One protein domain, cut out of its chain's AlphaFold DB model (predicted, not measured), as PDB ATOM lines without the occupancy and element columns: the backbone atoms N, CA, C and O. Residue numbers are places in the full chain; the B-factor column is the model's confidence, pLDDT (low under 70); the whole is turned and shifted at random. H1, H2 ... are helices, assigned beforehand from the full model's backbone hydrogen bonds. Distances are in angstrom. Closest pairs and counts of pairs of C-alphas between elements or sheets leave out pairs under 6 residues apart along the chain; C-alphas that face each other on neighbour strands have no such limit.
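What this domain is: This is residues 128 to 143 and 243 to 324 of the 430 residues of the protein "Hypothetical protein" of Didymodactylos carnosus (UniProt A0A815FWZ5). Little regular structure is present: looped chain, residues 243 to 279 and 287 to 307, fills the body between H2 at one end and H1 and H3 toward the other, H3 running along the long axis. The 98 printed residues have three named helices, H1, H2, H3, holding 31 residues, and no named strand; the class is all helix. The whole is compact, radius of gyration of the C-alphas 14.4 A, yet elongated, spanning 49 by 27 by 19 A.

Where its parts are: H1, residues 130 to 138, begins at C-alpha 130 (32.605, 75.853, 110.430). H2 is residues 280 to 286, 9.8 A long. H3, residues 308 to 322, 21.1 A long, ends at C-alpha 322 (28.904, 61.459, 106.575).

How they stand to each other: H1 and H3 are close but not clearly touching, the closest C-alphas, of Arg 133 and Leu 317, 7.2 A apart; their lines are about perpendicular, 75 degrees. H2 is apart from H1 and H3. Residues 268 to 269 pair antiparallel with 276 to 277. In H1 and H3 every O i to N i+4 pair is within hydrogen-bond range; in H2, 1 of 3, with 3 of 4 O i to N i+3 pairs.

The domain as a whole: The farthest C-alphas, of Asp 285 and Pro 324, are 50.2 A apart. Residues 144 to 242 are not printed; C-alphas 143 and 243 are 5.8 A apart. H2 to H3 is a long link. Confidence is under 70 at 14 residues, among them 136 to 143.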
ATOM      1  N   PRO A 128      27.358  72.289 114.301       73.81
ATOM      2  CA  PRO A 128      28.771  72.494 114.602       73.81
ATOM      3  C   PRO A 128      29.327  73.690 113.813       73.81
ATOM      4  O   PRO A 128      29.016  73.854 112.632       73.81
ATOM      5  N   SER A 129      30.169  74.510 114.452       79.12
ATOM      6  CA  SER A 129      30.785  75.671 113.803       79.12
ATOM      7  C   SER A 129      31.621  75.246 112.589       79.12
ATOM      8  O   SER A 129      32.197  74.152 112.555       79.12
ATOM      9  N   GLN A 130      31.748  76.126 111.591       76.56
ATOM     10  CA  GLN A 130      32.605  75.853 110.430       76.56
ATOM     11  C   GLN A 130      34.067  75.607 110.836       76.56
ATOM     12  O   GLN A 130      34.728  74.745 110.262       76.56
ATOM     13  N   GLN A 131      34.564  76.300 111.868       75.12
ATOM     14  CA  GLN A 131      35.904  76.066 112.414       75.12
ATOM     15  C   GLN A 131      36.051  74.658 113.003       75.12
ATOM     16  O   GLN A 131      37.076  74.015 112.791       75.12
ATOM     17  N   ALA A 132      35.031  74.153 113.706       69.75
ATOM     18  CA  ALA A 132      35.039  72.796 114.247       69.75
ATOM     19  C   ALA A 132      35.029  71.736 113.144       69.75
ATOM     20  O   ALA A 132      35.773  70.761 113.239       69.75
ATOM     21  N   ARG A 133      34.225  71.950 112.091       71.25
ATOM     22  CA  ARG A 133      34.206  71.097 110.892       71.25
ATOM     23  C   ARG A 133      35.588  71.034 110.246       71.25
ATOM     24  O   ARG A 133      36.166  69.956 110.161       71.25
ATOM     25  N   ARG A 134      36.184  72.191 109.947       67.69
ATOM     26  CA  ARG A 134      37.537  72.277 109.373       67.69
ATOM     27  C   ARG A 134      38.595  71.641 110.271       67.69
ATOM     28  O   ARG A 134      39.462  70.925 109.791       67.69
ATOM     29  N   TYR A 135      38.541  71.861 111.585       70.00
ATOM     30  CA  TYR A 135      39.496  71.242 112.506       70.00
ATOM     31  C   TYR A 135      39.415  69.714 112.478       70.00
ATOM     32  O   TYR A 135      40.455  69.055 112.417       70.00
ATOM     33  N   ALA A 136      38.199  69.161 112.474       60.09
ATOM     34  CA  ALA A 136      37.988  67.726 112.328       60.09
ATOM     35  C   ALA A 136      38.539  67.188 110.995       60.09
ATOM     36  O   ALA A 136      39.019  66.062 110.957       60.09
ATOM     37  N   GLU A 137      38.560  68.013 109.948       60.78
ATOM     38  CA  GLU A 137      39.131  67.686 108.637       60.78
ATOM     39  C   GLU A 137      40.674  67.850 108.572       60.78
ATOM     40  O   GLU A 137      41.330  67.205 107.763       60.78
ATOM     41  N   THR A 138      41.301  68.680 109.420       54.44
ATOM     42  CA  THR A 138      42.733  69.067 109.281       54.44
ATOM     43  C   THR A 138      43.785  68.083 109.818       54.44
ATOM     44  O   THR A 138      44.969  68.254 109.523       54.44
ATOM     45  N   ARG A 139      43.434  67.078 110.632       54.41
ATOM     46  CA  ARG A 139      44.416  66.134 111.214       54.41
ATOM     47  C   ARG A 139      44.008  64.699 110.949       54.41
ATOM     48  O   ARG A 139      43.307  64.140 111.783       54.41
ATOM     49  N   PHE A 140      44.497  64.143 109.838       53.75
ATOM     50  CA  PHE A 140      43.946  62.943 109.211       53.75
ATOM     51  C   PHE A 140      42.425  63.102 109.134       53.75
ATOM     52  O   PHE A 140      41.737  62.736 110.087       53.75
ATOM     53  N   PRO A 141      41.888  63.699 108.053       53.41
ATOM     54  CA  PRO A 141      40.446  63.955 107.929       53.41
ATOM     55  C   PRO A 141      39.595  62.709 108.205       53.41
ATOM     56  O   PRO A 141      38.406  62.804 108.509       53.41
ATOM     57  N   PHE A 142      40.233  61.543 108.128       64.62
ATOM     58  CA  PHE A 142      39.652  60.249 108.338       64.62
ATOM     59  C   PHE A 142      40.345  59.481 109.457       64.62
ATOM     60  O   PHE A 142      41.576  59.487 109.569       64.62
ATOM     61  N   PRO A 143      39.573  58.759 110.273       63.00
ATOM     62  CA  PRO A 143      40.164  57.818 111.197       63.00
ATOM     63  C   PRO A 143      40.875  56.672 110.471       63.00
ATOM     64  O   PRO A 143      40.495  56.328 109.351       63.00
ATOM     65  N   CYS A 243      35.571  55.618 114.694       47.12
ATOM     66  CA  CYS A 243      36.483  56.450 115.470       47.12
ATOM     67  C   CYS A 243      35.899  57.871 115.467       47.12
ATOM     68  O   CYS A 243      35.756  58.482 114.400       47.12
ATOM     69  N   PRO A 244      35.463  58.372 116.628       62.38
ATOM     70  CA  PRO A 244      34.553  59.493 116.618       62.38
ATOM     71  C   PRO A 244      35.277  60.769 116.197       62.38
ATOM     72  O   PRO A 244      36.437  60.964 116.571       62.38
ATOM     73  N   ALA A 245      34.590  61.668 115.481       70.69
ATOM     74  CA  ALA A 245      35.191  62.920 115.034       70.69
ATOM     75  C   ALA A 245      35.886  63.645 116.202       70.69
ATOM     76  O   ALA A 245      35.365  63.741 117.327       70.69
ATOM     77  N   ARG A 246      37.104  64.141 115.951       79.25
ATOM     78  CA  ARG A 246      37.815  64.945 116.944       79.25
ATOM     79  C   ARG A 246      37.057  66.249 117.133       79.25
ATOM     80  O   ARG A 246      36.848  67.006 116.195       79.25
ATOM     81  N   VAL A 247      36.648  66.499 118.369       88.81
ATOM     82  CA  VAL A 247      35.936  67.719 118.733       88.81
ATOM     83  C   VAL A 247      36.964  68.814 118.979       88.81
ATOM     84  O   VAL A 247      37.884  68.624 119.776       88.81
ATOM     85  N   LEU A 248      36.809  69.952 118.302       91.75
ATOM     86  CA  LEU A 248      37.585  71.152 118.598       91.75
ATOM     87  C   LEU A 248      37.167  71.678 119.974       91.75
ATOM     88  O   LEU A 248      36.024  72.092 120.159       91.75
ATOM     89  N   VAL A 249      38.091  71.646 120.930       94.88
ATOM     90  CA  VAL A 249      37.895  72.165 122.287       94.88
ATOM     91  C   VAL A 249      38.880  73.300 122.513       94.88
ATOM     92  O   VAL A 249      40.087  73.117 122.342       94.88
ATOM     93  N   CYS A 250      38.373  74.461 122.910       96.56
ATOM     94  CA  CYS A 250      39.205  75.607 123.232       96.56
ATOM     95  C   CYS A 250      40.047  75.316 124.482       96.56
ATOM     96  O   CYS A 250      39.513  74.963 125.523       96.56
ATOM     97  N   SER A 251      41.368  75.497 124.433       95.75
ATOM     98  CA  SER A 251      42.231  75.287 125.609       95.75
ATOM     99  C   SER A 251      42.214  76.448 126.613       95.75
ATOM    100  O   SER A 251      42.981  76.426 127.571       95.75
ATOM    101  N   LYS A 252      41.406  77.489 126.367       96.69
ATOM    102  CA  LYS A 252      41.220  78.637 127.267       96.69
ATOM    103  C   LYS A 252      40.005  78.442 128.170       96.69
ATOM    104  O   LYS A 252      40.149  78.438 129.380       96.69
ATOM    105  N   CYS A 253      38.840  78.231 127.564       97.62
ATOM    106  CA  CYS A 253      37.559  78.091 128.260       97.62
ATOM    107  C   CYS A 253      36.979  76.673 128.212       97.62
ATOM    108  O   CYS A 253      35.900  76.422 128.712       97.62
ATOM    109  N   TYR A 254      37.639  75.723 127.545       96.81
ATOM    110  CA  TYR A 254      37.147  74.348 127.384       96.81
ATOM    111  C   TYR A 254      35.776  74.203 126.708       96.81
ATOM    112  O   TYR A 254      35.269  73.084 126.605       96.81
ATOM    113  N   GLU A 255      35.224  75.276 126.150       95.81
ATOM    114  CA  GLU A 255      34.045  75.216 125.302       95.81
ATOM    115  C   GLU A 255      34.351  74.616 123.926       95.81
ATOM    116  O   GLU A 255      35.503  74.513 123.478       95.81
ATOM    117  N   ILE A 256      33.297  74.142 123.265       94.75
ATOM    118  CA  ILE A 256      33.401  73.475 121.967       94.75
ATOM    119  C   ILE A 256      33.369  74.504 120.834       94.75
ATOM    120  O   ILE A 256      32.623  75.476 120.865       94.75
ATOM    121  N   GLY A 257      34.136  74.237 119.779       92.88
ATOM    122  CA  GLY A 257      33.873  74.800 118.458       92.88
ATOM    123  C   GLY A 257      34.649  76.059 118.088       92.88
ATOM    124  O   GLY A 257      34.352  76.653 117.055       92.88
ATOM    125  N   HIS A 258      35.659  76.440 118.864       94.31
ATOM    126  CA  HIS A 258      36.552  77.542 118.513       94.31
ATOM    127  C   HIS A 258      37.985  77.292 119.001       94.31
ATOM    128  O   HIS A 258      38.236  76.502 119.915       94.31
ATOM    129  N   PHE A 259      38.943  77.965 118.365       93.19
ATOM    130  CA  PHE A 259      40.346  77.954 118.779       93.19
ATOM    131  C   PHE A 259      40.603  78.952 119.911       93.19
ATOM    132  O   PHE A 259      39.903  79.953 120.037       93.19
ATOM    133  N   ARG A 260      41.680  78.741 120.681       94.81
ATOM    134  CA  ARG A 260      42.103  79.660 121.756       94.81
ATOM    135  C   ARG A 260      42.304  81.104 121.277       94.81
ATOM    136  O   ARG A 260      42.003  82.020 122.029       94.81
ATOM    137  N   SER A 261      42.767  81.307 120.043       94.25
ATOM    138  CA  SER A 261      42.947  82.637 119.442       94.25
ATOM    139  C   SER A 261      41.637  83.368 119.136       94.25
ATOM    140  O   SER A 261      41.643  84.588 119.069       94.25
ATOM    141  N   ALA A 262      40.533  82.638 118.959       94.06
ATOM    142  CA  ALA A 262      39.201  83.184 118.693       94.06
ATOM    143  C   ALA A 262      38.298  83.146 119.941       94.06
ATOM    144  O   ALA A 262      37.090  83.341 119.842       94.06
ATOM    145  N   CYS A 263      38.862  82.836 121.113       96.81
ATOM    146  CA  CYS A 263      38.111  82.761 122.357       96.81
ATOM    147  C   CYS A 263      37.860  84.163 122.918       96.81
ATOM    148  O   CYS A 263      38.806  84.897 123.200       96.81
ATOM    149  N   MET A 264      36.585  84.496 123.126       96.62
ATOM    150  CA  MET A 264      36.152  85.789 123.669       96.62
ATOM    151  C   MET A 264      36.151  85.832 125.203       96.62
ATOM    152  O   MET A 264      36.016  86.908 125.787       96.62
ATOM    153  N   ASN A 265      36.331  84.689 125.880       96.44
ATOM    154  CA  ASN A 265      36.388  84.659 127.341       96.44
ATOM    155  C   ASN A 265      37.620  85.434 127.807       96.44
ATOM    156  O   ASN A 265      38.733  85.199 127.335       96.44
ATOM    157  N   LYS A 266      37.428  86.381 128.730       97.06
ATOM    158  CA  LYS A 266      38.520  87.207 129.269       97.06
ATOM    159  C   LYS A 266      39.437  86.394 130.182       97.06
ATOM    160  O   LYS A 266      40.648  86.599 130.156       97.06
ATOM    161  N   LEU A 267      38.857  85.461 130.932       97.44
ATOM    162  CA  LEU A 267      39.536  84.590 131.886       97.44
ATOM    163  C   LEU A 267      39.803  83.209 131.276       97.44
ATOM    164  O   LEU A 267      39.135  82.797 130.325       97.44
ATOM    165  N   ASP A 268      40.802  82.520 131.817       97.38
ATOM    166  CA  ASP A 268      41.043  81.111 131.533       97.38
ATOM    167  C   ASP A 268      40.230  80.280 132.530       97.38
ATOM    168  O   ASP A 268      40.079  80.652 133.690       97.38
ATOM    169  N   GLU A 269      39.716  79.137 132.107       97.69
ATOM    170  CA  GLU A 269      38.981  78.231 132.984       97.69
ATOM    171  C   GLU A 269      39.869  77.060 133.385       97.69
ATOM    172  O   GLU A 269      40.665  76.550 132.597       97.69
ATOM    173  N   CYS A 270      39.760  76.608 134.627       98.00
ATOM    174  CA  CYS A 270      40.535  75.474 135.098       98.00
ATOM    175  C   CYS A 270      40.058  74.176 134.440       98.00
ATOM    176  O   CYS A 270      38.881  73.815 134.498       98.00
ATOM    177  N   ARG A 271      40.994  73.406 133.874       97.50
ATOM    178  CA  ARG A 271      40.707  72.092 133.275       97.50
ATOM    179  C   ARG A 271      40.027  71.133 134.256       97.50
ATOM    180  O   ARG A 271      39.180  70.342 133.839       97.50
ATOM    181  N   THR A 272      40.440  71.185 135.520       97.56
ATOM    182  CA  THR A 272      40.031  70.243 136.564       97.56
ATOM    183  C   THR A 272      38.727  70.681 137.208       97.56
ATOM    184  O   THR A 272      37.760  69.936 137.131       97.56
ATOM    185  N   CYS A 273      38.676  71.877 137.800       97.69
ATOM    186  CA  CYS A 273      37.524  72.319 138.593       97.69
ATOM    187  C   CYS A 273      36.546  73.234 137.841       97.69
ATOM    188  O   CYS A 273      35.490  73.571 138.377       97.69
ATOM    189  N   GLY A 274      36.887  73.666 136.623       96.94
ATOM    190  CA  GLY A 274      36.032  74.513 135.791       96.94
ATOM    191  C   GLY A 274      35.816  75.938 136.312       96.94
ATOM    192  O   GLY A 274      34.942  76.626 135.797       96.94
ATOM    193  N   LYS A 275      36.568  76.384 137.329       97.56
ATOM    194  CA  LYS A 275      36.520  77.768 137.826       97.56
ATOM    195  C   LYS A 275      37.326  78.697 136.921       97.56
ATOM    196  O   LYS A 275      38.378  78.309 136.415       97.56
ATOM    197  N   GLU A 276      36.841  79.920 136.754       97.69
ATOM    198  CA  GLU A 276      37.531  80.979 136.018       97.69
ATOM    199  C   GLU A 276      38.700  81.549 136.836       97.69
ATOM    200  O   GLU A 276      38.580  81.776 138.041       97.69
ATOM    201  N   ALA A 277      39.825  81.814 136.177       97.00
ATOM    202  CA  ALA A 277      41.030  82.381 136.764       97.00
ATOM    203  C   ALA A 277      41.717  83.350 135.788       97.00
ATOM    204  O   ALA A 277      41.745  83.141 134.574       97.00
ATOM    205  N   ARG A 278      42.315  84.423 136.325       96.38
ATOM    206  CA  ARG A 278      43.166  85.335 135.532       96.38
ATOM    207  C   ARG A 278      44.498  84.690 135.161       96.38
ATOM    208  O   ARG A 278      44.987  84.910 134.060       96.38
ATOM    209  N   ASP A 279      45.060  83.901 136.073       95.62
ATOM    210  CA  ASP A 279      46.289  83.144 135.861       95.62
ATOM    211  C   ASP A 279      46.094  81.701 136.343       95.62
ATOM    212  O   ASP A 279      45.927  81.437 137.535       95.62
ATOM    213  N   ILE A 280      46.117  80.757 135.400       95.38
ATOM    214  CA  ILE A 280      45.974  79.321 135.676       95.38
ATOM    215  C   ILE A 280      47.130  78.788 136.527       95.38
ATOM    216  O   ILE A 280      46.943  77.810 137.249       95.38
ATOM    217  N   LYS A 281      48.313  79.415 136.473       95.31
ATOM    218  CA  LYS A 281      49.455  78.998 137.293       95.31
ATOM    219  C   LYS A 281      49.209  79.291 138.766       95.31
ATOM    220  O   LYS A 281      49.439  78.411 139.581       95.31
ATOM    221  N   LEU A 282      48.694  80.481 139.082       95.94
ATOM    222  CA  LEU A 282      48.335  80.854 140.455       95.94
ATOM    223  C   LEU A 282      47.124  80.059 140.948       95.94
ATOM    224  O   LEU A 282      47.078  79.632 142.095       95.94
ATOM    225  N   HIS A 283      46.170  79.783 140.055       96.81
ATOM    226  CA  HIS A 283      45.015  78.964 140.400       96.81
ATOM    227  C   HIS A 283      45.388  77.530 140.808       96.81
ATOM    228  O   HIS A 283      44.618  76.899 141.523       96.81
ATOM    229  N   ALA A 284      46.537  76.995 140.379       94.75
ATOM    230  CA  ALA A 284      46.955  75.646 140.760       94.75
ATOM    231  C   ALA A 284      47.048  75.470 142.288       94.75
ATOM    232  O   ALA A 284      46.686  74.404 142.782       94.75
ATOM    233  N   ASP A 285      47.439  76.523 143.013       96.12
ATOM    234  CA  ASP A 285      47.560  76.519 144.476       96.12
ATOM    235  C   ASP A 285      46.196  76.667 145.182       96.12
ATOM    236  O   ASP A 285      46.004  76.175 146.292       96.12
ATOM    237  N   GLU A 286      45.221  77.306 144.525       96.56
ATOM    238  CA  GLU A 286      43.863  77.552 145.044       96.56
ATOM    239  C   GLU A 286      42.823  76.532 144.546       96.56
ATOM    240  O   GLU A 286      41.644  76.565 144.923       96.56
ATOM    241  N   CYS A 287      43.226  75.634 143.649       97.00
ATOM    242  CA  CYS A 287      42.345  74.646 143.057       97.00
ATOM    243  C   CYS A 287      41.947  73.613 144.115       97.00
ATOM    244  O   CYS A 287      42.784  72.943 144.711       97.00
ATOM    245  N   ASP A 288      40.644  73.403 144.290       95.75
ATOM    246  CA  ASP A 288      40.114  72.397 145.219       95.75
ATOM    247  C   ASP A 288      40.323  70.948 144.735       95.75
ATOM    248  O   ASP A 288      39.921  70.003 145.416       95.75
ATOM    249  N   GLY A 289      40.903  70.766 143.541       96.50
ATOM    250  CA  GLY A 289      41.147  69.471 142.907       96.50
ATOM    251  C   GLY A 289      39.874  68.707 142.531       96.50
ATOM    252  O   GLY A 289      39.959  67.610 141.977       96.50
ATOM    253  N   ARG A 290      38.685  69.263 142.801       97.56
ATOM    254  CA  ARG A 290      37.416  68.599 142.513       97.56
ATOM    255  C   ARG A 290      37.175  68.656 141.019       97.56
ATOM    256  O   ARG A 290      37.075  69.732 140.440       97.56
ATOM    257  N   GLN A 291      37.072  67.490 140.393       97.56
ATOM    258  CA  GLN A 291      36.782  67.408 138.971       97.56
ATOM    259  C   GLN A 291      35.360  67.904 138.700       97.56
ATOM    260  O   GLN A 291      34.398  67.364 139.242       97.56
ATOM    261  N   SER A 292      35.238  68.936 137.876       97.81
ATOM    262  CA  SER A 292      33.974  69.540 137.478       97.81
ATOM    263  C   SER A 292      34.092  70.043 136.045       97.81
ATOM    264  O   SER A 292      34.872  70.945 135.733       97.81
ATOM    265  N   CYS A 293      33.318  69.436 135.151       98.00
ATOM    266  CA  CYS A 293      33.336  69.787 133.743       98.00
ATOM    267  C   CYS A 293      32.635  71.127 133.514       98.00
ATOM    268  O   CYS A 293      31.448  71.253 133.809       98.00
ATOM    269  N   VAL A 294      33.310  72.082 132.874       97.19
ATOM    270  CA  VAL A 294      32.740  73.391 132.493       97.19
ATOM    271  C   VAL A 294      31.401  73.245 131.766       97.19
ATOM    272  O   VAL A 294      30.461  73.984 132.051       97.19
ATOM    273  N   ARG A 295      31.303  72.240 130.889       95.44
ATOM    274  CA  ARG A 295      30.190  72.053 129.955       95.44
ATOM    275  C   ARG A 295      28.979  71.391 130.605       95.44
ATOM    276  O   ARG A 295      27.881  71.926 130.564       95.44
ATOM    277  N   CYS A 296      29.164  70.198 131.176       97.00
ATOM    278  CA  CYS A 296      28.050  69.397 131.705       97.00
ATOM    279  C   CYS A 296      27.906  69.463 133.230       97.00
ATOM    280  O   CYS A 296      26.993  68.849 133.771       97.00
ATOM    281  N   LYS A 297      28.827  70.154 133.918       97.19
ATOM    282  CA  LYS A 297      28.926  70.233 135.386       97.19
ATOM    283  C   LYS A 297      29.053  68.868 136.091       97.19
ATOM    284  O   LYS A 297      28.828  68.764 137.292       97.19
ATOM    285  N   GLY A 298      29.423  67.817 135.352       97.31
ATOM    286  CA  GLY A 298      29.660  66.469 135.872       97.31
ATOM    287  C   GLY A 298      31.028  66.306 136.541       97.31
ATOM    288  O   GLY A 298      31.933  67.112 136.327       97.31
ATOM    289  N   GLN A 299      31.183  65.228 137.317       97.62
ATOM    290  CA  GLN A 299      32.406  64.904 138.067       97.62
ATOM    291  C   GLN A 299      33.498  64.280 137.184       97.62
ATOM    292  O   GLN A 299      33.829  63.103 137.303       97.62
ATOM    293  N   HIS A 300      34.025  65.058 136.247       97.25
ATOM    294  CA  HIS A 300      35.170  64.692 135.418       97.25
ATOM    295  C   HIS A 300      35.860  65.959 134.899       97.25
ATOM    296  O   HIS A 300      35.287  67.048 134.935       97.25
ATOM    297  N   GLU A 301      37.085  65.832 134.389       97.19
ATOM    298  CA  GLU A 301      37.790  66.967 133.788       97.19
ATOM    299  C   GLU A 301      37.021  67.552 132.601       97.19
ATOM    300  O   GLU A 301      36.363  66.838 131.832       97.19
ATOM    301  N   SER A 302      37.184  68.853 132.377       96.94
ATOM    302  CA  SER A 302      36.546  69.538 131.259       96.94
ATOM    303  C   SER A 302      36.936  68.933 129.919       96.94
ATOM    304  O   SER A 302      36.083  68.870 129.046       96.94
ATOM    305  N   SER A 303      38.158  68.422 129.746       92.19
ATOM    306  CA  SER A 303      38.636  67.780 128.510       92.19
ATOM    307  C   SER A 303      38.285  66.292 128.359       92.19
ATOM    308  O   SER A 303      38.712  65.684 127.377       92.19
ATOM    309  N   ASP A 304      37.570  65.680 129.310       93.56
ATOM    310  CA  ASP A 304      37.283  64.242 129.271       93.56
ATOM    311  C   ASP A 304      36.393  63.882 128.070       93.56
ATOM    312  O   ASP A 304      35.296  64.414 127.891       93.56
ATOM    313  N   VAL A 305      36.849  62.924 127.259       86.62
ATOM    314  CA  VAL A 305      36.121  62.396 126.094       86.62
ATOM    315  C   VAL A 305      34.805  61.709 126.461       86.62
ATOM    316  O   VAL A 305      33.957  61.531 125.588       86.62
ATOM    317  N   ARG A 306      34.631  61.328 127.732       88.56
ATOM    318  CA  ARG A 306      33.405  60.730 128.275       88.56
ATOM    319  C   ARG A 306      32.328  61.765 128.604       88.56
ATOM    320  O   ARG A 306      31.208  61.375 128.919       88.56
ATOM    321  N   CYS A 307      32.636  63.062 128.497       94.81
ATOM    322  CA  CYS A 307      31.664  64.130 128.693       94.81
ATOM    323  C   CYS A 307      30.439  63.925 127.776       94.81
ATOM    324  O   CYS A 307      30.612  63.851 126.551       94.81
ATOM    325  N   PRO A 308      29.202  63.880 128.311       92.31
ATOM    326  CA  PRO A 308      28.000  63.621 127.516       92.31
ATOM    327  C   PRO A 308      27.779  64.678 126.425       92.31
ATOM    328  O   PRO A 308      27.337  64.350 125.325       92.31
ATOM    329  N   ILE A 309      28.172  65.930 126.684       94.00
ATOM    330  CA  ILE A 309      28.086  67.023 125.707       94.00
ATOM    331  C   ILE A 309      29.103  66.834 124.578       94.00
ATOM    332  O   ILE A 309      28.741  66.957 123.410       94.00
ATOM    333  N   ILE A 310      30.353  66.467 124.893       91.25
ATOM    334  CA  ILE A 310      31.364  66.160 123.864       91.25
ATOM    335  C   ILE A 310      30.909  64.968 123.024       91.25
ATOM    336  O   ILE A 310      31.018  65.017 121.802       91.25
ATOM    337  N   LYS A 311      30.375  63.919 123.662       87.75
ATOM    338  CA  LYS A 311      29.849  62.728 122.983       87.75
ATOM    339  C   LYS A 311      28.711  63.082 122.021       87.75
ATOM    340  O   LYS A 311      28.744  62.650 120.872       87.75
ATOM    341  N   SER A 312      27.749  63.893 122.463       86.38
ATOM    342  CA  SER A 312      26.633  64.353 121.628       86.38
ATOM    343  C   SER A 312      27.115  65.208 120.451       86.38
ATOM    344  O   SER A 312      26.820  64.903 119.295       86.38
ATOM    345  N   TYR A 313      27.951  66.218 120.716       89.19
ATOM    346  CA  TYR A 313      28.488  67.105 119.680       89.19
ATOM    347  C   TYR A 313      29.263  66.340 118.604       89.19
ATOM    348  O   TYR A 313      29.110  66.566 117.408       89.19
ATOM    349  N   ARG A 314      30.084  65.392 119.040       84.94
ATOM    350  CA  ARG A 314      30.839  64.479 118.189       84.94
ATOM    351  C   ARG A 314      29.938  63.629 117.298       84.94
ATOM    352  O   ARG A 314      30.237  63.508 116.119       84.94
ATOM    353  N   ALA A 315      28.840  63.086 117.824       78.06
ATOM    354  CA  ALA A 315      27.880  62.326 117.023       78.06
ATOM    355  C   ALA A 315      27.231  63.203 115.939       78.06
ATOM    356  O   ALA A 315      27.142  62.790 114.783       78.06
ATOM    357  N   VAL A 316      26.853  64.441 116.280       82.25
ATOM    358  CA  VAL A 316      26.325  65.423 115.316       82.25
ATOM    359  C   VAL A 316      27.370  65.768 114.251       82.25
ATOM    360  O   VAL A 316      27.054  65.792 113.062       82.25
ATOM    361  N   LEU A 317      28.620  65.992 114.659       81.94
ATOM    362  CA  LEU A 317      29.725  66.306 113.756       81.94
ATOM    363  C   LEU A 317      30.008  65.147 112.793       81.94
ATOM    364  O   LEU A 317      30.058  65.362 111.585       81.94
ATOM    365  N   THR A 318      30.109  63.919 113.301       77.19
ATOM    366  CA  THR A 318      30.271  62.715 112.477       77.19
ATOM    367  C   THR A 318      29.100  62.547 111.508       77.19
ATOM    368  O   THR A 318      29.330  62.360 110.316       77.19
ATOM    369  N   LYS A 319      27.850  62.701 111.963       76.31
ATOM    370  CA  LYS A 319      26.667  62.629 111.086       76.31
ATOM    371  C   LYS A 319      26.699  63.692 109.987       76.31
ATOM    372  O   LYS A 319      26.338  63.408 108.851       76.31
ATOM    373  N   SER A 320      27.156  64.903 110.310       76.69
ATOM    374  CA  SER A 320      27.318  65.980 109.334       76.69
ATOM    375  C   SER A 320      28.384  65.663 108.286       76.69
ATOM    376  O   SER A 320      28.164  65.962 107.123       76.69
ATOM    377  N   LEU A 321      29.513  65.068 108.682       71.69
ATOM    378  CA  LEU A 321      30.602  64.704 107.766       71.69
ATOM    379  C   LEU A 321      30.226  63.533 106.841       71.69
ATOM    380  O   LEU A 321      30.701  63.454 105.708       71.69
ATOM    381  N   LEU A 322      29.372  62.627 107.324       69.31
ATOM    382  CA  LEU A 322      28.904  61.459 106.575       69.31
ATOM    383  C   LEU A 322      27.660  61.737 105.716       69.31
ATOM    384  O   LEU A 322      27.360  60.958 104.815       69.31
ATOM    385  N   SER A 323      26.928  62.827 105.971       73.25
ATOM    386  CA  SER A 323      25.728  63.178 105.207       73.25
ATOM    387  C   SER A 323      26.079  63.489 103.738       73.25
ATOM    388  O   SER A 323      26.856  64.410 103.482       73.25
ATOM    389  N   PRO A 324      25.476  62.802 102.748       55.59
ATOM    390  CA  PRO A 324      25.750  63.030 101.323       55.59
ATOM    391  C   PRO A 324      25.293  64.399 100.791       55.59
ATOM    392  O   PRO A 324      25.649  64.778  99.678       55.59
TER     393      PRO A 324